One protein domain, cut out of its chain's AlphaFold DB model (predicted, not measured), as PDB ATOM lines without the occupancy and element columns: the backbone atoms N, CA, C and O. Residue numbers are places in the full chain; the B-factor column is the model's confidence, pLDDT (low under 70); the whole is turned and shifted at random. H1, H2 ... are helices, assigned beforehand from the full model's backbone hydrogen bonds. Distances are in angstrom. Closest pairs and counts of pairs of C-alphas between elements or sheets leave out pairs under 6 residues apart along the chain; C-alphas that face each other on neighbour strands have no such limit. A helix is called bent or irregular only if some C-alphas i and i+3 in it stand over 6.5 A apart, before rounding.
ATOM      1  N   THR A  37     134.968 153.671 150.398       97.88
ATOM      2  CA  THR A  37     134.818 153.750 151.855       97.88
ATOM      3  C   THR A  37     134.489 152.379 152.439       97.88
ATOM      4  O   THR A  37     133.947 151.512 151.751       97.88
ATOM      5  N   GLU A  38     134.744 152.179 153.734       97.81
ATOM      6  CA  GLU A  38     134.384 150.920 154.404       97.81
ATOM      7  C   GLU A  38     132.869 150.650 154.342       97.81
ATOM      8  O   GLU A  38     132.449 149.515 154.118       97.81
ATOM      9  N   SER A  39     132.041 151.700 154.443       97.56
ATOM     10  CA  SER A  39     130.584 151.581 154.302       97.56
ATOM     11  C   SER A  39     130.180 151.081 152.918       97.56
ATOM     12  O   SER A  39     129.277 150.256 152.815       97.56
ATOM     13  N   GLN A  40     130.839 151.544 151.853       98.06
ATOM     14  CA  GLN A  40     130.548 151.085 150.492       98.06
ATOM     15  C   GLN A  40     130.917 149.615 150.295       98.06
ATOM     16  O   GLN A  40     130.148 148.887 149.674       98.06
ATOM     17  N   ILE A  41     132.036 149.149 150.864       97.75
ATOM     18  CA  ILE A  41     132.395 147.721 150.831       97.75
ATOM     19  C   ILE A  41     131.394 146.886 151.634       97.75
ATOM     20  O   ILE A  41     130.932 145.850 151.165       97.75
ATOM     21  N   SER A  42     131.008 147.354 152.822       97.38
ATOM     22  CA  SER A  42     130.010 146.680 153.658       97.38
ATOM     23  C   SER A  42     128.655 146.567 152.952       97.38
ATOM     24  O   SER A  42     128.053 145.494 152.922       97.38
ATOM     25  N   ASN A  43     128.193 147.645 152.313       98.19
ATOM     26  CA  ASN A  43     126.975 147.635 151.505       98.19
ATOM     27  C   ASN A  43     127.119 146.729 150.273       98.19
ATOM     28  O   ASN A  43     126.189 145.992 149.953       98.19
ATOM     29  N   PHE A  44     128.291 146.719 149.627       97.94
ATOM     30  CA  PHE A  44     128.586 145.825 148.507       97.94
ATOM     31  C   PHE A  44     128.454 144.348 148.894       97.94
ATOM     32  O   PHE A  44     127.793 143.590 148.193       97.94
ATOM     33  N   ILE A  45     129.016 143.944 150.036       96.88
ATOM     34  CA  ILE A  45     128.928 142.559 150.527       96.88
ATOM     35  C   ILE A  45     127.467 142.123 150.701       96.88
ATOM     36  O   ILE A  45     127.129 140.991 150.368       96.88
ATOM     37  N   LYS A  46     126.588 143.019 151.167       96.88
ATOM     38  CA  LYS A  46     125.154 142.722 151.334       96.88
ATOM     39  C   LYS A  46     124.434 142.506 150.003       96.88
ATOM     40  O   LYS A  46     123.541 141.670 149.935       96.88
ATOM     41  N   VAL A  47     124.813 143.241 148.955       96.81
ATOM     42  CA  VAL A  47     124.200 143.109 147.617       96.81
ATOM     43  C   VAL A  47     124.866 142.050 146.743       96.81
ATOM     44  O   VAL A  47     124.316 141.695 145.703       96.81
ATOM     45  N   LEU A  48     126.032 141.533 147.142       95.62
ATOM     46  CA  LEU A  48     126.793 140.559 146.365       95.62
ATOM     47  C   LEU A  48     125.970 139.314 145.975       95.62
ATOM     48  O   LEU A  48     126.021 138.965 144.798       95.62
ATOM     49  N   PRO A  49     125.155 138.689 146.849       94.25
ATOM     50  CA  PRO A  49     124.313 137.559 146.443       94.25
ATOM     51  C   PRO A  49     123.361 137.900 145.288       94.25
ATOM     52  O   PRO A  49     123.302 137.173 144.302       94.25
ATOM     53  N   ALA A  50     122.681 139.050 145.362       95.12
ATOM     54  CA  ALA A  50     121.772 139.502 144.308       95.12
ATOM     55  C   ALA A  50     122.516 139.810 142.998       95.12
ATOM     56  O   ALA A  50     122.011 139.539 141.910       95.12
ATOM     57  N   LEU A  51     123.738 140.348 143.084       93.75
ATOM     58  CA  LEU A  51     124.593 140.571 141.914       93.75
ATOM     59  C   LEU A  51     125.030 139.254 141.257       93.75
ATOM     60  O   LEU A  51     125.055 139.178 140.026       93.75
ATOM     61  N   LEU A  52     125.355 138.229 142.052       91.12
ATOM     62  CA  LEU A  52     125.718 136.897 141.558       91.12
ATOM     63  C   LEU A  52     124.524 136.210 140.886       91.12
ATOM     64  O   LEU A  52     124.665 135.726 139.764       91.12
ATOM     65  N   GLU A  53     123.342 136.270 141.501       91.12
ATOM     66  CA  GLU A  53     122.099 135.743 140.926       91.12
ATOM     67  C   GLU A  53     121.734 136.422 139.616       91.12
ATOM     68  O   GLU A  53     121.468 135.771 138.601       91.12
ATOM     69  N   TYR A  54     121.804 137.750 139.601       91.81
ATOM     70  CA  TYR A  54     121.567 138.510 138.390       91.81
ATOM     71  C   TYR A  54     122.602 138.186 137.302       91.81
ATOM     72  O   TYR A  54     122.251 138.098 136.123       91.81
ATOM     73  N   SER A  55     123.872 137.986 137.676       90.38
ATOM     74  CA  SER A  55     124.926 137.561 136.751       90.38
ATOM     75  C   SER A  55     124.600 136.216 136.114       90.38
ATOM     76  O   SER A  55     124.630 136.101 134.891       90.38
ATOM     77  N   GLU A  56     124.244 135.210 136.907       87.81
ATOM     78  CA  GLU A  56     123.910 133.884 136.393       87.81
ATOM     79  C   GLU A  56     122.696 133.931 135.459       87.81
ATOM     80  O   GLU A  56     122.754 133.431 134.330       87.81
ATOM     81  N   LEU A  57     121.635 134.628 135.872       88.31
ATOM     82  CA  LEU A  57     120.440 134.814 135.056       88.31
ATOM     83  C   LEU A  57     120.759 135.512 133.730       88.31
ATOM     84  O   LEU A  57     120.283 135.083 132.679       88.31
ATOM     85  N   TYR A  58     121.572 136.567 133.764       88.31
ATOM     86  CA  TYR A  58     121.997 137.289 132.570       88.31
ATOM     87  C   TYR A  58     122.781 136.378 131.618       88.31
ATOM     88  O   TYR A  58     122.405 136.250 130.454       88.31
ATOM     89  N   HIS A  59     123.815 135.691 132.113       85.38
ATOM     90  CA  HIS A  59     124.686 134.849 131.287       85.38
ATOM     91  C   HIS A  59     123.992 133.579 130.775       85.38
ATOM     92  O   HIS A  59     124.341 133.100 129.697       85.38
ATOM     93  N   SER A  60     122.988 133.052 131.488       86.75
ATOM     94  CA  SER A  60     122.188 131.902 131.032       86.75
ATOM     95  C   SER A  60     121.375 132.188 129.762       86.75
ATOM     96  O   SER A  60     121.019 131.265 129.033       86.75
ATOM     97  N   ARG A  61     121.100 133.469 129.483       89.56
ATOM     98  CA  ARG A  61     120.298 133.929 128.340       89.56
ATOM     99  C   ARG A  61     121.139 134.311 127.124       89.56
ATOM    100  O   ARG A  61     120.566 134.593 126.076       89.56
ATOM    101  N   LEU A  62     122.462 134.363 127.270       86.88
ATOM    102  CA  LEU A  62     123.382 134.745 126.204       86.88
ATOM    103  C   LEU A  62     123.843 133.527 125.408       86.88
ATOM    104  O   LEU A  62     124.130 132.469 125.978       86.88
ATOM    105  N   SER A  63     123.996 133.703 124.096       88.00
ATOM    106  CA  SER A  63     124.718 132.733 123.267       88.00
ATOM    107  C   SER A  63     126.219 132.721 123.601       88.00
ATOM    108  O   SER A  63     126.748 133.666 124.187       88.00
ATOM    109  N   GLU A  64     126.942 131.669 123.203       85.12
ATOM    110  CA  GLU A  64     128.408 131.634 123.355       85.12
ATOM    111  C   GLU A  64     129.100 132.768 122.589       85.12
ATOM    112  O   GLU A  64     130.079 133.335 123.070       85.12
ATOM    113  N   GLU A  65     128.573 133.157 121.426       88.12
ATOM    114  CA  GLU A  65     129.075 134.319 120.689       88.12
ATOM    115  C   GLU A  65     128.907 135.601 121.511       88.12
ATOM    116  O   GLU A  65     129.847 136.378 121.642       88.12
ATOM    117  N   GLU A  66     127.738 135.799 122.130       83.06
ATOM    118  CA  GLU A  66     127.468 136.970 122.961       83.06
ATOM    119  C   GLU A  66     128.327 137.032 124.225       83.06
ATOM    120  O   GLU A  66     128.716 138.130 124.631       83.06
ATOM    121  N   LYS A  67     128.628 135.878 124.830       79.19
ATOM    122  CA  LYS A  67     129.514 135.775 126.000       79.19
ATOM    123  C   LYS A  67     130.951 136.163 125.666       79.19
ATOM    124  O   LYS A  67     131.611 136.786 126.488       79.19
ATOM    125  N   ASN A  68     131.416 135.830 124.462       80.44
ATOM    126  CA  ASN A  68     132.788 136.080 124.022       80.44
ATOM    127  C   ASN A  68     132.976 137.450 123.341       80.44
ATOM    128  O   ASN A  68     134.054 137.731 122.814       80.44
ATOM    129  N   ARG A  69     131.955 138.321 123.328       79.44
ATOM    130  CA  ARG A  69     132.103 139.673 122.770       79.44
ATOM    131  C   ARG A  69     133.024 140.510 123.643       79.44
ATOM    132  O   ARG A  69     132.898 140.539 124.862       79.44
ATOM    133  N   VAL A  70     133.851 141.306 122.978       80.25
ATOM    134  CA  VAL A  70     134.758 142.281 123.597       80.25
ATOM    135  C   VAL A  70     134.003 143.248 124.533       80.25
ATOM    136  O   VAL A  70     134.466 143.575 125.620       80.25
ATOM    137  N   ASP A  71     132.756 143.605 124.195       79.62
ATOM    138  CA  ASP A  71     131.911 144.492 125.004       79.62
ATOM    139  C   ASP A  71     131.001 143.779 126.029       79.62
ATOM    140  O   ASP A  71     130.137 144.436 126.625       79.62
ATOM    141  N   ALA A  72     131.161 142.470 126.265       79.81
ATOM    142  CA  ALA A  72     130.261 141.680 127.116       79.81
ATOM    143  C   ALA A  72     130.118 142.270 128.531       79.81
ATOM    144  O   ALA A  72     129.001 142.523 128.990       79.81
ATOM    145  N   ASN A  73     131.232 142.634 129.176       79.81
ATOM    146  CA  ASN A  73     131.234 143.272 130.499       79.81
ATOM    147  C   ASN A  73     130.469 144.605 130.505       79.81
ATOM    148  O   ASN A  73     129.694 144.909 131.416       79.81
ATOM    149  N   LYS A  74     130.635 145.410 129.451       84.62
ATOM    150  CA  LYS A  74     129.931 146.688 129.299       84.62
ATOM    151  C   LYS A  74     128.426 146.474 129.146       84.62
ATOM    152  O   LYS A  74     127.645 147.239 129.718       84.62
ATOM    153  N   ARG A  75     128.005 145.449 128.399       87.06
ATOM    154  CA  ARG A  75     126.589 145.069 128.266       87.06
ATOM    155  C   ARG A  75     126.020 144.571 129.594       87.06
ATOM    156  O   ARG A  75     124.931 145.012 129.959       87.06
ATOM    157  N   TYR A  76     126.771 143.765 130.342       89.56
ATOM    158  CA  TYR A  76     126.368 143.286 131.662       89.56
ATOM    159  C   TYR A  76     126.095 144.443 132.632       89.56
ATOM    160  O   TYR A  76     124.965 144.582 133.104       89.56
ATOM    161  N   PHE A  77     127.046 145.362 132.840       90.38
ATOM    162  CA  PHE A  77     126.828 146.512 133.731       90.38
ATOM    163  C   PHE A  77     125.681 147.419 133.261       90.38
ATOM    164  O   PHE A  77     124.895 147.899 134.076       90.38
ATOM    165  N   ARG A  78     125.529 147.630 131.945       91.56
ATOM    166  CA  ARG A  78     124.378 148.364 131.389       91.56
ATOM    167  C   ARG A  78     123.051 147.668 131.665       91.56
ATOM    168  O   ARG A  78     122.043 148.353 131.805       91.56
ATOM    169  N   SER A  79     123.035 146.339 131.705       93.62
ATOM    170  CA  SER A  79     121.831 145.580 132.028       93.62
ATOM    171  C   SER A  79     121.442 145.759 133.498       93.62
ATOM    172  O   SER A  79     120.272 146.016 133.760       93.62
ATOM    173  N   ILE A  80     122.416 145.764 134.423       94.31
ATOM    174  CA  ILE A  80     122.180 146.074 135.844       94.31
ATOM    175  C   ILE A  80     121.538 147.454 135.965       94.31
ATOM    176  O   ILE A  80     120.465 147.572 136.541       94.31
ATOM    177  N   LEU A  81     122.142 148.480 135.352       94.50
ATOM    178  CA  LEU A  81     121.653 149.867 135.409       94.50
ATOM    179  C   LEU A  81     120.199 150.033 134.936       94.50
ATOM    180  O   LEU A  81     119.521 150.970 135.348       94.50
ATOM    181  N   LYS A  82     119.726 149.150 134.052       95.69
ATOM    182  CA  LYS A  82     118.366 149.178 133.500       95.69
ATOM    183  C   LYS A  82     117.385 148.280 134.251       95.69
ATOM    184  O   LYS A  82     116.196 148.323 133.943       95.69
ATOM    185  N   ASN A  83     117.856 147.453 135.183       96.19
ATOM    186  CA  ASN A  83     117.025 146.482 135.874       96.19
ATOM    187  C   ASN A  83     116.319 147.130 137.093       96.19
ATOM    188  O   ASN A  83     116.999 147.625 137.997       96.19
ATOM    189  N   PRO A  84     114.969 147.139 137.146       96.81
ATOM    190  CA  PRO A  84     114.222 147.734 138.257       96.81
ATOM    191  C   PRO A  84     114.477 147.058 139.609       96.81
ATOM    192  O   PRO A  84     114.590 147.751 140.619       96.81
ATOM    193  N   ASP A  85     114.629 145.735 139.632       97.31
ATOM    194  CA  ASP A  85     114.871 144.979 140.863       97.31
ATOM    195  C   ASP A  85     116.253 145.315 141.433       97.31
ATOM    196  O   ASP A  85     116.387 145.605 142.619       97.31
ATOM    197  N   MET A  86     117.275 145.422 140.580       97.75
ATOM    198  CA  MET A  86     118.615 145.854 140.990       97.75
ATOM    199  C   MET A  86     118.638 147.298 141.497       97.75
ATOM    200  O   MET A  86     119.440 147.633 142.371       97.75
ATOM    201  N   LYS A  87     117.742 148.159 140.999       97.44
ATOM    202  CA  LYS A  87     117.568 149.511 141.543       97.44
ATOM    203  C   LYS A  87     117.012 149.460 142.964       97.44
ATOM    204  O   LYS A  87     117.493 150.197 143.824       97.44
ATOM    205  N   MET A  88     116.045 148.579 143.220       97.62
ATOM    206  CA  MET A  88     115.514 148.355 144.566       97.62
ATOM    207  C   MET A  88     116.577 147.768 145.496       97.62
ATOM    208  O   MET A  88     116.760 148.284 146.594       97.62
ATOM    209  N   VAL A  89     117.347 146.776 145.034       98.12
ATOM    210  CA  VAL A  89     118.478 146.197 145.780       98.12
ATOM    211  C   VAL A  89     119.473 147.279 146.205       98.12
ATOM    212  O   VAL A  89     119.876 147.298 147.369       98.12
ATOM    213  N   ALA A  90     119.833 148.203 145.307       97.38
ATOM    214  CA  ALA A  90     120.741 149.305 145.619       97.38
ATOM    215  C   ALA A  90     120.192 150.199 146.747       97.38
ATOM    216  O   ALA A  90     120.869 150.420 147.753       97.38
ATOM    217  N   ILE A  91     118.945 150.665 146.610       96.06
ATOM    218  CA  ILE A  91     118.302 151.572 147.573       96.06
ATOM    219  C   ILE A  91     118.142 150.895 148.940       96.06
ATOM    220  O   ILE A  91     118.501 151.473 149.965       96.06
ATOM    221  N   SER A  92     117.667 149.646 148.968       97.75
ATOM    222  CA  SER A  92     117.481 148.874 150.203       97.75
ATOM    223  C   SER A  92     118.790 148.569 150.937       97.75
ATOM    224  O   SER A  92     118.757 148.229 152.117       97.75
ATOM    225  N   ASN A  93     119.937 148.706 150.267       97.75
ATOM    226  CA  ASN A  93     121.263 148.467 150.836       97.75
ATOM    227  C   ASN A  93     122.098 149.746 150.978       97.75
ATOM    228  O   ASN A  93     123.325 149.680 151.027       97.75
ATOM    229  N   ASN A  94     121.441 150.901 151.114       97.31
ATOM    230  CA  ASN A  94     122.067 152.192 151.414       97.31
ATOM    231  C   ASN A  94     123.067 152.680 150.352       97.31
ATOM    232  O   ASN A  94     124.013 153.396 150.683       97.31
ATOM    233  N   PHE A  95     122.875 152.309 149.086       97.38
ATOM    234  CA  PHE A  95     123.486 153.045 147.983       97.38
ATOM    235  C   PHE A  95     122.607 154.250 147.637       97.38
ATOM    236  O   PHE A  95     121.381 154.144 147.591       97.38
ATOM    237  N   ALA A  96     123.228 155.392 147.352       95.19
ATOM    238  CA  ALA A  96     122.541 156.599 146.905       95.19
ATOM    239  C   ALA A  96     121.862 156.394 145.543       95.19
ATOM    240  O   ALA A  96     120.836 157.013 145.255       95.19
ATOM    241  N   SER A  97     122.428 155.529 144.697       95.62
ATOM    242  CA  SER A  97     121.831 155.153 143.419       95.62
ATOM    243  C   SER A  97     122.354 153.814 142.892       95.62
ATOM    244  O   SER A  97     123.346 153.266 143.379       95.62
ATOM    245  N   ILE A  98     121.704 153.294 141.847       96.00
ATOM    246  CA  ILE A  98     122.177 152.094 141.145       96.00
ATOM    247  C   ILE A  98     123.524 152.337 140.448       96.00
ATOM    248  O   ILE A  98     124.358 151.436 140.375       96.00
ATOM    249  N   GLU A  99     123.780 153.561 139.986       94.75
ATOM    250  CA  GLU A  99     125.060 153.972 139.410       94.75
ATOM    251  C   GLU A  99     126.180 153.938 140.448       94.75
ATOM    252  O   GLU A  99     127.287 153.509 140.118       94.75
ATOM    253  N   GLU A 100     125.908 154.357 141.689       95.44
ATOM    254  CA  GLU A 100     126.875 154.216 142.780       95.44
ATOM    255  C   GLU A 100     127.173 152.738 143.040       95.44
ATOM    256  O   GLU A 100     128.341 152.350 143.034       95.44
ATOM    257  N   MET A 101     126.140 151.903 143.188       96.88
ATOM    258  CA  MET A 101     126.308 150.463 143.404       96.88
ATOM    259  C   MET A 101     127.144 149.816 142.292       96.88
ATOM    260  O   MET A 101     128.090 149.082 142.575       96.88
ATOM    261  N   VAL A 102     126.852 150.123 141.022       94.81
ATOM    262  CA  VAL A 102     127.619 149.613 139.874       94.81
ATOM    263  C   VAL A 102     129.058 150.124 139.892       94.81
ATOM    264  O   VAL A 102     129.977 149.367 139.581       94.81
ATOM    265  N   ARG A 103     129.294 151.384 140.270       93.81
ATOM    266  CA  ARG A 103     130.651 151.935 140.375       93.81
ATOM    267  C   ARG A 103     131.453 151.252 141.481       93.81
ATOM    268  O   ARG A 103     132.611 150.907 141.256       93.81
ATOM    269  N   VAL A 104     130.839 151.014 142.639       96.06
ATOM    270  CA  VAL A 104     131.458 150.257 143.734       96.06
ATOM    271  C   VAL A 104     131.754 148.833 143.282       96.06
ATOM    272  O   VAL A 104     132.891 148.393 143.424       96.06
ATOM    273  N   TYR A 105     130.795 148.153 142.648       94.50
ATOM    274  CA  TYR A 105     130.995 146.800 142.129       94.50
ATOM    275  C   TYR A 105     132.194 146.734 141.175       94.50
ATOM    276  O   TYR A 105     133.082 145.911 141.375       94.50
ATOM    277  N   LYS A 106     132.289 147.642 140.199       91.75
ATOM    278  CA  LYS A 106     133.445 147.714 139.295       91.75
ATOM    279  C   LYS A 106     134.775 147.799 140.054       91.75
ATOM    280  O   LYS A 106     135.659 146.986 139.813       91.75
ATOM    281  N   ASN A 107     134.909 148.738 140.992       93.19
ATOM    282  CA  ASN A 107     136.159 148.907 141.742       93.19
ATOM    283  C   ASN A 107     136.468 147.687 142.623       93.19
ATOM    284  O   ASN A 107     137.618 147.269 142.696       93.19
ATOM    285  N   VAL A 108     135.454 147.087 143.261       94.12
ATOM    286  CA  VAL A 108     135.660 145.875 144.062       94.12
ATOM    287  C   VAL A 108     136.101 144.707 143.190       94.12
ATOM    288  O   VAL A 108     137.070 144.043 143.536       94.12
ATOM    289  N   ALA A 109     135.443 144.480 142.052       89.88
ATOM    290  CA  ALA A 109     135.797 143.410 141.126       89.88
ATOM    291  C   ALA A 109     137.226 143.567 140.591       89.88
ATOM    292  O   ALA A 109     137.979 142.594 140.588       89.88
ATOM    293  N   LEU A 110     137.609 144.790 140.203       87.88
ATOM    294  CA  LEU A 110     138.951 145.092 139.711       87.88
ATOM    295  C   LEU A 110     140.017 144.744 140.750       87.88
ATOM    296  O   LEU A 110     140.905 143.942 140.477       87.88
ATOM    297  N   GLU A 111     139.922 145.305 141.955       91.31
ATOM    298  CA  GLU A 111     140.997 145.115 142.931       91.31
ATOM    299  C   GLU A 111     140.961 143.750 143.604       91.31
ATOM    300  O   GLU A 111     142.010 143.216 143.954       91.31
ATOM    301  N   TYR A 112     139.783 143.143 143.748       89.19
ATOM    302  CA  TYR A 112     139.695 141.757 144.187       89.19
ATOM    303  C   TYR A 112     140.386 140.822 143.184       89.19
ATOM    304  O   TYR A 112     141.126 139.936 143.605       89.19
ATOM    305  N   SER A 113     140.235 141.059 141.874       85.81
ATOM    306  CA  SER A 113     140.998 140.332 140.853       85.81
ATOM    307  C   SER A 113     142.502 140.533 141.038       85.81
ATOM    308  O   SER A 113     143.222 139.546 141.175       85.81
ATOM    309  N   THR A 114     142.965 141.785 141.153       86.06
ATOM    310  CA  THR A 114     144.379 142.113 141.416       86.06
ATOM    311  C   THR A 114     144.924 141.324 142.615       86.06
ATOM    312  O   THR A 114     145.996 140.724 142.547       86.06
ATOM    313  N   ILE A 115     144.168 141.269 143.717       88.12
ATOM    314  CA  ILE A 115     144.548 140.531 144.931       88.12
ATOM    315  C   ILE A 115     144.662 139.027 144.673       88.12
ATOM    316  O   ILE A 115     145.562 138.389 145.218       88.12
ATOM    317  N   LYS A 116     143.751 138.448 143.885       87.06
ATOM    318  CA  LYS A 116     143.696 137.000 143.658       87.06
ATOM    319  C   LYS A 116     144.694 136.502 142.614       87.06
ATOM    320  O   LYS A 116     145.035 135.320 142.673       87.06
ATOM    321  N   THR A 117     145.155 137.345 141.689       83.00
ATOM    322  CA  THR A 117     146.030 136.890 140.591       83.00
ATOM    323  C   THR A 117     147.364 137.575 140.473       83.00
ATOM    324  O   THR A 117     148.334 136.907 140.121       83.00
ATOM    325  N   ASP A 118     147.434 138.864 140.773       80.25
ATOM    326  CA  ASP A 118     148.617 139.653 140.442       80.25
ATOM    327  C   ASP A 118     149.542 139.759 141.662       80.25
ATOM    328  O   ASP A 118     150.765 139.732 141.535       80.25
ATOM    329  N   LEU A 119     148.960 139.812 142.864       83.38
ATOM    330  CA  LEU A 119     149.679 139.957 144.132       83.38
ATOM    331  C   LEU A 119     150.010 138.595 144.761       83.38
ATOM    332  O   LEU A 119     149.445 138.198 145.784       83.38
ATOM    333  N   THR A 120     150.946 137.875 144.140       86.06
ATOM    334  CA  THR A 120     151.384 136.533 144.574       86.06
ATOM    335  C   THR A 120     151.943 136.498 146.002       86.06
ATOM    336  O   THR A 120     151.704 135.538 146.737       86.06
ATOM    337  N   ASN A 121     152.649 137.549 146.427       90.12
ATOM    338  CA  ASN A 121     153.056 137.777 147.806       90.12
ATOM    339  C   ASN A 121     152.516 139.136 148.248       90.12
ATOM    340  O   ASN A 121     153.212 140.146 148.179       90.12
ATOM    341  N   PHE A 122     151.273 139.130 148.732       90.44
ATOM    342  CA  PHE A 122     150.519 140.344 149.037       90.44
ATOM    343  C   PHE A 122     151.331 141.415 149.780       90.44
ATOM    344  O   PHE A 122     151.379 142.552 149.329       90.44
ATOM    345  N   ASN A 123     152.005 141.067 150.881       93.00
ATOM    346  CA  ASN A 123     152.734 142.056 151.683       93.00
ATOM    347  C   ASN A 123     153.881 142.698 150.895       93.00
ATOM    348  O   ASN A 123     153.998 143.921 150.869       93.00
ATOM    349  N   LYS A 124     154.696 141.876 150.224       91.62
ATOM    350  CA  LYS A 124     155.835 142.351 149.433       91.62
ATOM    351  C   LYS A 124     155.373 143.158 148.219       91.62
ATOM    352  O   LYS A 124     155.935 144.207 147.921       91.62
ATOM    353  N   ASP A 125     154.359 142.672 147.517       88.50
ATOM    354  CA  ASP A 125     153.909 143.262 146.258       88.50
ATOM    355  C   ASP A 125     153.193 144.600 146.497       88.50
ATOM    356  O   ASP A 125     153.397 145.558 145.753       88.50
ATOM    357  N   VAL A 126     152.431 144.711 147.590       87.25
ATOM    358  CA  VAL A 126     151.793 145.968 148.008       87.25
ATOM    359  C   VAL A 126     152.817 146.992 148.497       87.25
ATOM    360  O   VAL A 126     152.684 148.178 148.188       87.25
ATOM    361  N   GLU A 127     153.853 146.563 149.219       90.25
ATOM    362  CA  GLU A 127     154.959 147.442 149.611       90.25
ATOM    363  C   GLU A 127     155.713 147.970 148.382       90.25
ATOM    364  O   GLU A 127     155.952 149.173 148.267       90.25
ATOM    365  N   ASN A 128     156.013 147.097 147.416       87.31
ATOM    366  CA  ASN A 128     156.629 147.496 146.151       87.31
ATOM    367  C   ASN A 128     155.760 148.503 145.392       87.31
ATOM    368  O   ASN A 128     156.270 149.531 144.954       87.31
ATOM    369  N   LEU A 129     154.451 148.249 145.288       87.25
ATOM    370  CA  LEU A 129     153.508 149.166 144.647       87.25
ATOM    371  C   LEU A 129     153.533 150.547 145.312       87.25
ATOM    372  O   LEU A 129     153.626 151.563 144.621       87.25
ATOM    373  N   LYS A 130     153.511 150.594 146.650       91.88
ATOM    374  CA  LYS A 130     153.627 151.848 147.398       91.88
ATOM    375  C   LYS A 130     154.935 152.578 147.085       91.88
ATOM    376  O   LYS A 130     154.902 153.771 146.791       91.88
ATOM    377  N   ASN A 131     156.061 151.871 147.120       86.81
ATOM    378  CA  ASN A 131     157.376 152.457 146.862       86.81
ATOM    379  C   ASN A 131     157.484 153.013 145.434       86.81
ATOM    380  O   ASN A 131     158.022 154.101 145.229       86.81
ATOM    381  N   THR A 132     156.937 152.301 144.447       89.75
ATOM    382  CA  THR A 132     156.877 152.760 143.054       89.75
ATOM    383  C   THR A 132     156.042 154.032 142.918       89.75
ATOM    384  O   THR A 132     156.497 154.994 142.300       89.75
ATOM    385  N   ILE A 133     154.858 154.071 143.535       86.31
ATOM    386  CA  ILE A 133     153.987 155.251 143.534       86.31
ATOM    387  C   ILE A 133     154.698 156.457 144.167       86.31
ATOM    388  O   ILE A 133     154.766 157.527 143.560       86.31
ATOM    389  N   ASP A 134     155.278 156.281 145.357       89.75
ATOM    390  CA  ASP A 134     155.961 157.355 146.086       89.75
ATOM    391  C   ASP A 134     157.188 157.877 145.311       89.75
ATOM    392  O   ASP A 134     157.447 159.089 145.279       89.75
ATOM    393  N   SER A 135     157.914 156.982 144.630       89.12
ATOM    394  CA  SER A 135     159.038 157.336 143.759       89.12
ATOM    395  C   SER A 135     158.582 158.165 142.555       89.12
ATOM    396  O   SER A 135     159.131 159.240 142.307       89.12
ATOM    397  N   TYR A 136     157.537 157.732 141.842       87.88
ATOM    398  CA  TYR A 136     157.006 158.487 140.705       87.88
ATOM    399  C   TYR A 136     156.456 159.848 141.116       87.88
ATOM    400  O   TYR A 136     156.747 160.841 140.447       87.88
ATOM    401  N   ARG A 137     155.746 159.932 142.246       90.69
ATOM    402  CA  ARG A 137     155.252 161.208 142.780       90.69
ATOM    403  C   ARG A 137     156.407 162.166 143.029       90.69
ATOM    404  O   ARG A 137     156.360 163.312 142.585       90.69
ATOM    405  N   SER A 138     157.441 161.690 143.719       91.50
ATOM    406  CA  SER A 138     158.636 162.480 144.023       91.50
ATOM    407  C   SER A 138     159.305 162.993 142.748       91.50
ATOM    408  O   SER A 138     159.596 164.184 142.648       91.50
ATOM    409  N   ASN A 139     159.465 162.124 141.747       87.50
ATOM    410  CA  ASN A 139     160.079 162.471 140.467       87.50
ATOM    411  C   ASN A 139     159.264 163.511 139.689       87.50
ATOM    412  O   ASN A 139     159.830 164.478 139.182       87.50
ATOM    413  N   TYR A 140     157.939 163.356 139.610       87.81
ATOM    414  CA  TYR A 140     157.091 164.309 138.892       87.81
ATOM    415  C   TYR A 140     157.034 165.667 139.596       87.81
ATOM    416  O   TYR A 140     157.140 166.697 138.936       87.81
ATOM    417  N   ILE A 141     156.949 165.692 140.931       89.31
ATOM    418  CA  ILE A 141     156.997 166.942 141.705       89.31
ATOM    419  C   ILE A 141     158.352 167.637 141.545       89.31
ATOM    420  O   ILE A 141     158.391 168.860 141.416       89.31
ATOM    421  N   ALA A 142     159.458 166.889 141.553       88.19
ATOM    422  CA  ALA A 142     160.781 167.451 141.303       88.19
ATOM    423  C   ALA A 142     160.871 168.047 139.888       88.19
ATOM    424  O   ALA A 142     161.290 169.193 139.744       88.19
ATOM    425  N   GLY A 143     160.382 167.328 138.871       86.62
ATOM    426  CA  GLY A 143     160.342 167.816 137.490       86.62
ATOM    427  C   GLY A 143     159.464 169.055 137.287       86.62
ATOM    428  O   GLY A 143     159.775 169.883 136.441       86.62
ATOM    429  N   LEU A 144     158.400 169.225 138.081       86.81
ATOM    430  CA  LEU A 144     157.576 170.443 138.066       86.81
ATOM    431  C   LEU A 144     158.249 171.646 138.736       86.81
ATOM    432  O   LEU A 144     157.889 172.784 138.445       86.81
ATOM    433  N   LYS A 145     159.173 171.408 139.674       86.44
ATOM    434  CA  LYS A 145     159.921 172.470 140.365       86.44
ATOM    435  C   LYS A 145     161.119 172.959 139.557       86.44
ATOM    436  O   LYS A 145     161.553 174.085 139.771       86.44
ATOM    437  N   ASP A 146     161.632 172.128 138.656       79.56
ATOM    438  CA  ASP A 146     162.783 172.439 137.820       79.56
ATOM    439  C   ASP A 146     162.575 171.883 136.402       79.56
ATOM    440  O   ASP A 146     162.861 170.719 136.107       79.56
ATOM    441  N   GLU A 147     162.055 172.734 135.511       60.66
ATOM    442  CA  GLU A 147     161.761 172.372 134.117       60.66
ATOM    443  C   GLU A 147     163.022 171.927 133.347       60.66
ATOM    444  O   GLU A 147     162.915 171.141 132.404       60.66
ATOM    445  N   ASN A 148     164.223 172.337 133.785       61.66
ATOM    446  CA  ASN A 148     165.486 171.956 133.148       61.66
ATOM    447  C   ASN A 148     165.948 170.534 133.514       61.66
ATOM    448  O   ASN A 148     166.792 169.977 132.812       61.66
ATOM    449  N   LEU A 149     165.415 169.929 134.584       59.06
ATOM    450  CA  LEU A 149     165.806 168.587 135.040       59.06
ATOM    451  C   LEU A 149     165.030 167.453 134.361       59.06
ATOM    452  O   LEU A 149     165.510 166.320 134.334       59.06
ATOM    453  N   SER A 150     163.826 167.717 133.848       64.12
ATOM    454  CA  SER A 150     162.920 166.633 133.442       64.12
ATOM    455  C   SER A 150     162.966 166.292 131.952       64.12
ATOM    456  O   SER A 150     162.626 165.168 131.587       64.12
ATOM    457  N   GLY A 151     163.345 167.241 131.084       71.00
ATOM    458  CA  GLY A 151     163.242 167.082 129.625       71.00
ATOM    459  C   GLY A 151     161.810 166.832 129.121       71.00
ATOM    460  O   GLY A 151     161.621 166.461 127.964       71.00
ATOM    461  N   VAL A 152     160.804 167.002 129.986       79.12
ATOM    462  CA  VAL A 152     159.380 166.762 129.742       79.12
ATOM    463  C   VAL A 152     158.640 168.060 130.035       79.12
ATOM    464  O   VAL A 152     158.911 168.727 131.030       79.12
ATOM    465  N   ASP A 153     157.696 168.436 129.180       85.62
ATOM    466  CA  ASP A 153     156.940 169.662 129.399       85.62
ATOM    467  C   ASP A 153     156.053 169.567 130.654       85.62
ATOM    468  O   ASP A 153     155.567 168.501 131.051       85.62
ATOM    469  N   LYS A 154     155.814 170.725 131.271       87.00
ATOM    470  CA  LYS A 154     155.036 170.859 132.503       87.00
ATOM    471  C   LYS A 154     153.657 170.198 132.428       87.00
ATOM    472  O   LYS A 154     153.251 169.529 133.376       87.00
ATOM    473  N   LYS A 155     152.945 170.349 131.308       89.44
ATOM    474  CA  LYS A 155     151.592 169.804 131.145       89.44
ATOM    475  C   LYS A 155     151.618 168.276 131.166       89.44
ATOM    476  O   LYS A 155     150.796 167.660 131.838       89.44
ATOM    477  N   THR A 156     152.598 167.665 130.506       89.56
ATOM    478  CA  THR A 156     152.795 166.212 130.556       89.56
ATOM    479  C   THR A 156     153.058 165.717 131.984       89.56
ATOM    480  O   THR A 156     152.543 164.668 132.371       89.56
ATOM    481  N   LEU A 157     153.827 166.451 132.794       87.38
ATOM    482  CA  LEU A 157     154.059 166.092 134.201       87.38
ATOM    483  C   LEU A 157     152.794 166.231 135.062       87.38
ATOM    484  O   LEU A 157     152.518 165.357 135.884       87.38
ATOM    485  N   GLU A 158     152.007 167.287 134.857       90.06
ATOM    486  CA  GLU A 158     150.714 167.476 135.528       90.06
ATOM    487  C   GLU A 158     149.730 166.350 135.188       90.06
ATOM    488  O   GLU A 158     149.059 165.821 136.075       90.06
ATOM    489  N   ASP A 159     149.666 165.940 133.922       89.81
ATOM    490  CA  ASP A 159     148.800 164.841 133.499       89.81
ATOM    491  C   ASP A 159     149.281 163.498 134.073       89.81
ATOM    492  O   ASP A 159     148.471 162.724 134.582       89.81
ATOM    493  N   LYS A 160     150.597 163.249 134.126       88.00
ATOM    494  CA  LYS A 160     151.161 162.070 134.809       88.00
ATOM    495  C   LYS A 160     150.848 162.037 136.307       88.00
ATOM    496  O   LYS A 160     150.616 160.955 136.842       88.00
ATOM    497  N   LEU A 161     150.822 163.184 136.989       89.31
ATOM    498  CA  LEU A 161     150.418 163.254 138.398       89.31
ATOM    499  C   LEU A 161     148.945 162.895 138.595       89.31
ATOM    500  O   LEU A 161     148.642 162.144 139.517       89.31
ATOM    501  N   LYS A 162     148.043 163.358 137.720       89.06
ATOM    502  CA  LYS A 162     146.620 162.971 137.772       89.06
ATOM    503  C   LYS A 162     146.429 161.468 137.570       89.06
ATOM    504  O   LYS A 162     145.596 160.856 138.233       89.06
ATOM    505  N   GLU A 163     147.203 160.860 136.673       86.81
ATOM    506  CA  GLU A 163     147.173 159.404 136.500       86.81
ATOM    507  C   GLU A 163     147.719 158.682 137.738       86.81
ATOM    508  O   GLU A 163     147.117 157.715 138.203       86.81
ATOM    509  N   LEU A 164     148.786 159.199 138.348       88.25
ATOM    510  CA  LEU A 164     149.339 158.642 139.581       88.25
ATOM    511  C   LEU A 164     148.363 158.737 140.769       88.25
ATOM    512  O   LEU A 164     148.302 157.829 141.596       88.25
ATOM    513  N   GLU A 165     147.537 159.786 140.841       90.38
ATOM    514  CA  GLU A 165     146.450 159.873 141.827       90.38
ATOM    515  C   GLU A 165     145.446 158.718 141.685       90.38
ATOM    516  O   GLU A 165     144.910 158.232 142.687       90.38
ATOM    517  N   LYS A 166     145.200 158.236 140.459       88.56
ATOM    518  CA  LYS A 166     144.367 157.047 140.237       88.56
ATOM    519  C   LYS A 166     145.052 155.781 140.729       88.56
ATOM    520  O   LYS A 166     144.381 154.967 141.359       88.56
ATOM    521  N   ASP A 167     146.355 155.638 140.523       88.44
ATOM    522  CA  ASP A 167     147.116 154.499 141.052       88.44
ATOM    523  C   ASP A 167     147.137 154.488 142.587       88.44
ATOM    524  O   ASP A 167     147.032 153.432 143.209       88.44
ATOM    525  N   GLU A 168     147.153 155.659 143.225       92.69
ATOM    526  CA  GLU A 168     147.034 155.785 144.681       92.69
ATOM    527  C   GLU A 168     145.669 155.402 145.226       92.69
ATOM    528  O   GLU A 168     145.571 154.752 146.270       92.69
ATOM    529  N   ILE A 169     144.605 155.815 144.539       94.50
ATOM    530  CA  ILE A 169     143.251 155.341 144.837       94.50
ATOM    531  C   ILE A 169     143.210 153.817 144.680       94.50
ATOM    532  O   ILE A 169     142.720 153.127 145.573       94.50
ATOM    533  N   ARG A 170     143.819 153.323 143.596       92.69
ATOM    534  CA  ARG A 170     144.170 151.929 143.301       92.69
ATOM    535  C   ARG A 170     144.628 151.160 144.534       92.69
ATOM    536  O   ARG A 170     143.948 150.309 145.109       92.69
ATOM    537  N   TYR A 171     145.812 151.563 144.967       94.31
ATOM    538  CA  TYR A 171     146.523 151.053 146.126       94.31
ATOM    539  C   TYR A 171     145.671 151.080 147.406       94.31
ATOM    540  O   TYR A 171     145.591 150.082 148.125       94.31
ATOM    541  N   LYS A 172     144.984 152.195 147.687       97.56
ATOM    542  CA  LYS A 172     144.114 152.317 148.871       97.56
ATOM    543  C   LYS A 172     142.940 151.338 148.823       97.56
ATOM    544  O   LYS A 172     142.617 150.729 149.844       97.56
ATOM    545  N   ASN A 173     142.329 151.160 147.655       96.88
ATOM    546  CA  ASN A 173     141.234 150.216 147.465       96.88
ATOM    547  C   ASN A 173     141.706 148.765 147.621       96.88
ATOM    548  O   ASN A 173     141.016 147.999 148.288       96.88
ATOM    549  N   ILE A 174     142.884 148.401 147.097       96.12
ATOM    550  CA  ILE A 174     143.495 147.072 147.300       96.12
ATOM    551  C   ILE A 174     143.625 146.770 148.795       96.12
ATOM    552  O   ILE A 174     143.159 145.733 149.267       96.12
ATOM    553  N   LEU A 175     144.212 147.695 149.560       97.56
ATOM    554  CA  LEU A 175     144.355 147.539 151.008       97.56
ATOM    555  C   LEU A 175     143.010 147.379 151.710       97.56
ATOM    556  O   LEU A 175     142.868 146.531 152.590       97.56
ATOM    557  N   LEU A 176     142.028 148.199 151.338       98.00
ATOM    558  CA  LEU A 176     140.701 148.156 151.931       98.00
ATOM    559  C   LEU A 176     139.998 146.830 151.625       98.00
ATOM    560  O   LEU A 176     139.533 146.165 152.546       98.00
ATOM    561  N   ILE A 177     139.955 146.420 150.360       96.81
ATOM    562  CA  ILE A 177     139.289 145.189 149.920       96.81
ATOM    563  C   ILE A 177     139.965 143.965 150.524       96.81
ATOM    564  O   ILE A 177     139.267 143.042 150.938       96.81
ATOM    565  N   LYS A 178     141.295 143.980 150.690       97.00
ATOM    566  CA  LYS A 178     142.007 142.897 151.375       97.00
ATOM    567  C   LYS A 178     141.458 142.629 152.778       97.00
ATOM    568  O   LYS A 178     141.338 141.468 153.160       97.00
ATOM    569  N   LYS A 179     141.059 143.666 153.529       97.50
ATOM    570  CA  LYS A 179     140.452 143.493 154.866       97.50
ATOM    571  C   LYS A 179     139.156 142.673 154.825       97.50
ATOM    572  O   LYS A 179     138.842 141.984 155.788       97.50
ATOM    573  N   TYR A 180     138.413 142.765 153.724       97.38
ATOM    574  CA  TYR A 180     137.105 142.136 153.534       97.38
ATOM    575  C   TYR A 180     137.156 140.875 152.659       97.38
ATOM    576  O   TYR A 180     136.129 140.225 152.475       97.38
ATOM    577  N   GLU A 181     138.332 140.504 152.142       95.19
ATOM    578  CA  GLU A 181     138.521 139.399 151.195       95.19
ATOM    579  C   GLU A 181     137.881 138.099 151.687       95.19
ATOM    580  O   GLU A 181     137.122 137.478 150.954       95.19
ATOM    581  N   SER A 182     138.115 137.720 152.945       95.44
ATOM    582  CA  SER A 182     137.566 136.483 153.517       95.44
ATOM    583  C   SER A 182     136.035 136.465 153.574       95.44
ATOM    584  O   SER A 182     135.416 135.412 153.418       95.44
ATOM    585  N   VAL A 183     135.407 137.626 153.772       95.94
ATOM    586  CA  VAL A 183     133.946 137.764 153.794       95.94
ATOM    587  C   VAL A 183     133.389 137.666 152.376       95.94
ATOM    588  O   VAL A 183     132.400 136.970 152.157       95.94
ATOM    589  N   ILE A 184     134.052 138.305 151.409       93.31
ATOM    590  CA  ILE A 184     133.700 138.219 149.985       93.31
ATOM    591  C   ILE A 184     133.829 136.769 149.495       93.31
ATOM    592  O   ILE A 184     132.895 136.247 148.886       93.31
ATOM    593  N   ASP A 185     134.937 136.097 149.827       92.31
ATOM    594  CA  ASP A 185     135.180 134.683 149.512       92.31
ATOM    595  C   ASP A 185     134.062 133.797 150.067       92.31
ATOM    596  O   ASP A 185     133.552 132.919 149.371       92.31
ATOM    597  N   LYS A 186     133.656 134.040 151.318       93.62
ATOM    598  CA  LYS A 186     132.593 133.274 151.970       93.62
ATOM    599  C   LYS A 186     131.262 133.410 151.233       93.62
ATOM    600  O   LYS A 186     130.653 132.388 150.931       93.62
ATOM    601  N   VAL A 187     130.844 134.634 150.906       88.00
ATOM    602  CA  VAL A 187     129.594 134.874 150.165       88.00
ATOM    603  C   VAL A 187     129.637 134.209 148.788       88.00
ATOM    604  O   VAL A 187     128.677 133.557 148.388       88.00
ATOM    605  N   TYR A 188     130.765 134.318 148.079       83.44
ATOM    606  CA  TYR A 188     130.940 133.674 146.776       83.44
ATOM    607  C   TYR A 188     130.817 132.146 146.871       83.44
ATOM    608  O   TYR A 188     130.117 131.520 146.078       83.44
ATOM    609  N   VAL A 189     131.470 131.535 147.862       85.25
ATOM    610  CA  VAL A 189     131.421 130.083 148.078       85.25
ATOM    611  C   VAL A 189     130.027 129.612 148.486       85.25
ATOM    612  O   VAL A 189     129.614 128.545 148.047       85.25
ATOM    613  N   GLU A 190     129.305 130.366 149.314       86.56
ATOM    614  CA  GLU A 190     127.927 130.034 149.700       86.56
ATOM    615  C   GLU A 190     126.966 130.067 148.508       86.56
ATOM    616  O   GLU A 190     126.051 129.253 148.461       86.56
ATOM    617  N   TYR A 191     127.198 130.951 147.535       72.62
ATOM    618  CA  TYR A 191     126.352 131.071 146.349       72.62
ATOM    619  C   TYR A 191     126.584 129.957 145.309       72.62
ATOM    620  O   TYR A 191     125.649 129.522 144.650       72.62
ATOM    621  N   TYR A 192     127.825 129.482 145.152       65.31
ATOM    622  CA  TYR A 192     128.197 128.475 144.141       65.31
ATOM    623  C   TYR A 192     128.329 127.037 144.683       65.31
ATOM    624  O   TYR A 192     128.931 126.186 144.018       65.31
ATOM    625  N   ARG A 193     127.817 126.770 145.888       55.44
ATOM    626  CA  ARG A 193     127.665 125.419 146.453       55.44
ATOM    627  C   ARG A 193     126.311 124.834 146.090       55.44
ATOM    628  O   ARG A 193     126.308 123.638 145.724       55.44
TER     629      ARG A 193
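This is residues 37 to 193 of the 193 residues of an uncharacterized protein of Spirochaetes bacterium (UniProt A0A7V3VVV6). A long arm of two helices running opposite ways side by side, H6 and H8a, extends from a head of shorter helices gathered round H5, with the small H7 at the arm's tip. In the head, H1a crosses H5, H3 and H4 pack on the first residues of H5, and H8 bends so that its last arm, H8b, runs beside H1a. The printed part has 157 residues with eight named helices, H1 to H8 in chain order, and no named strand, an all helix class. It is loose, with a radius of gyration of the C-alphas of 19.4 A, and elongated, spanning 59 by 33 by 30 A.

H1, residues 38 to 60, was assigned as one helix by its hydrogen bonds but is bent: C-alphas 46 and 49 are 7.2 A apart, and its arms H1a, residues 38 to 46, and H1b, residues 49 to 60, stand at a steep tilt of 55 degrees. H2, residues 64 to 67, touches no helix; its closest C-alphas to H3, residues 72 to 82, are Glu 66 and Ala 72, 6.9 A apart. The hub is H5, residues 98 to 117, touching four other helices. H1a touches it about perpendicular, at 88 degrees, closest at the C-alphas of Gln 40 and Val 104, 6.9 A. H3 touches it at a shallow tilt of 31 degrees, opposite ways, closest at the C-alphas of Leu 81 and Ile 98, 6.2 A. H4, residues 84 to 92, touches it closest at the C-alphas of Lys 87 and Ile 98, 5.3 A. H8, residues 154 to 191, is also assigned as one helix by its hydrogen bonds but bent: C-alphas 179 and 182 are 7.7 A apart, with arms H8a, residues 154 to 179, and H8b, residues 182 to 191, at a steep tilt of 68 degrees, only just short of perpendicular. H5 touches H8a with residues 107 to 115 alone, at 81 degrees, closest at the C-alphas of Glu 111 and Ile 174, 5.4 A. H6, residues 122 to 145, touches H8a at a shallow tilt of 21 degrees, opposite ways, closest at the C-alphas of Tyr 140 and Leu 157, 5.9 A. H8b touches H1b, closest at the C-alphas of Pro 49 and Tyr 191, 6.8 A. Every O i to N i+4 pair is within hydrogen-bond range in H1a, H1b, H3, H4, H5, H6 and H8b, and 21 of 22 in H8a; H2 and H7, residues 147 to 150, are too short for one.

H1a begins at C-alpha 38 (134.384, 150.920, 154.404). H5 measures 28.3 A, H6 34.6 A and H8a 38.2 A. H8b ends at C-alpha 191 (126.352, 131.071, 146.349).

The C-alphas of Asn 148 and Arg 193 are the farthest apart, 61.4 A. The printed part has no cut, and its links are tight. Residues 147 to 150 and 192 to 193 have pLDDT under 70.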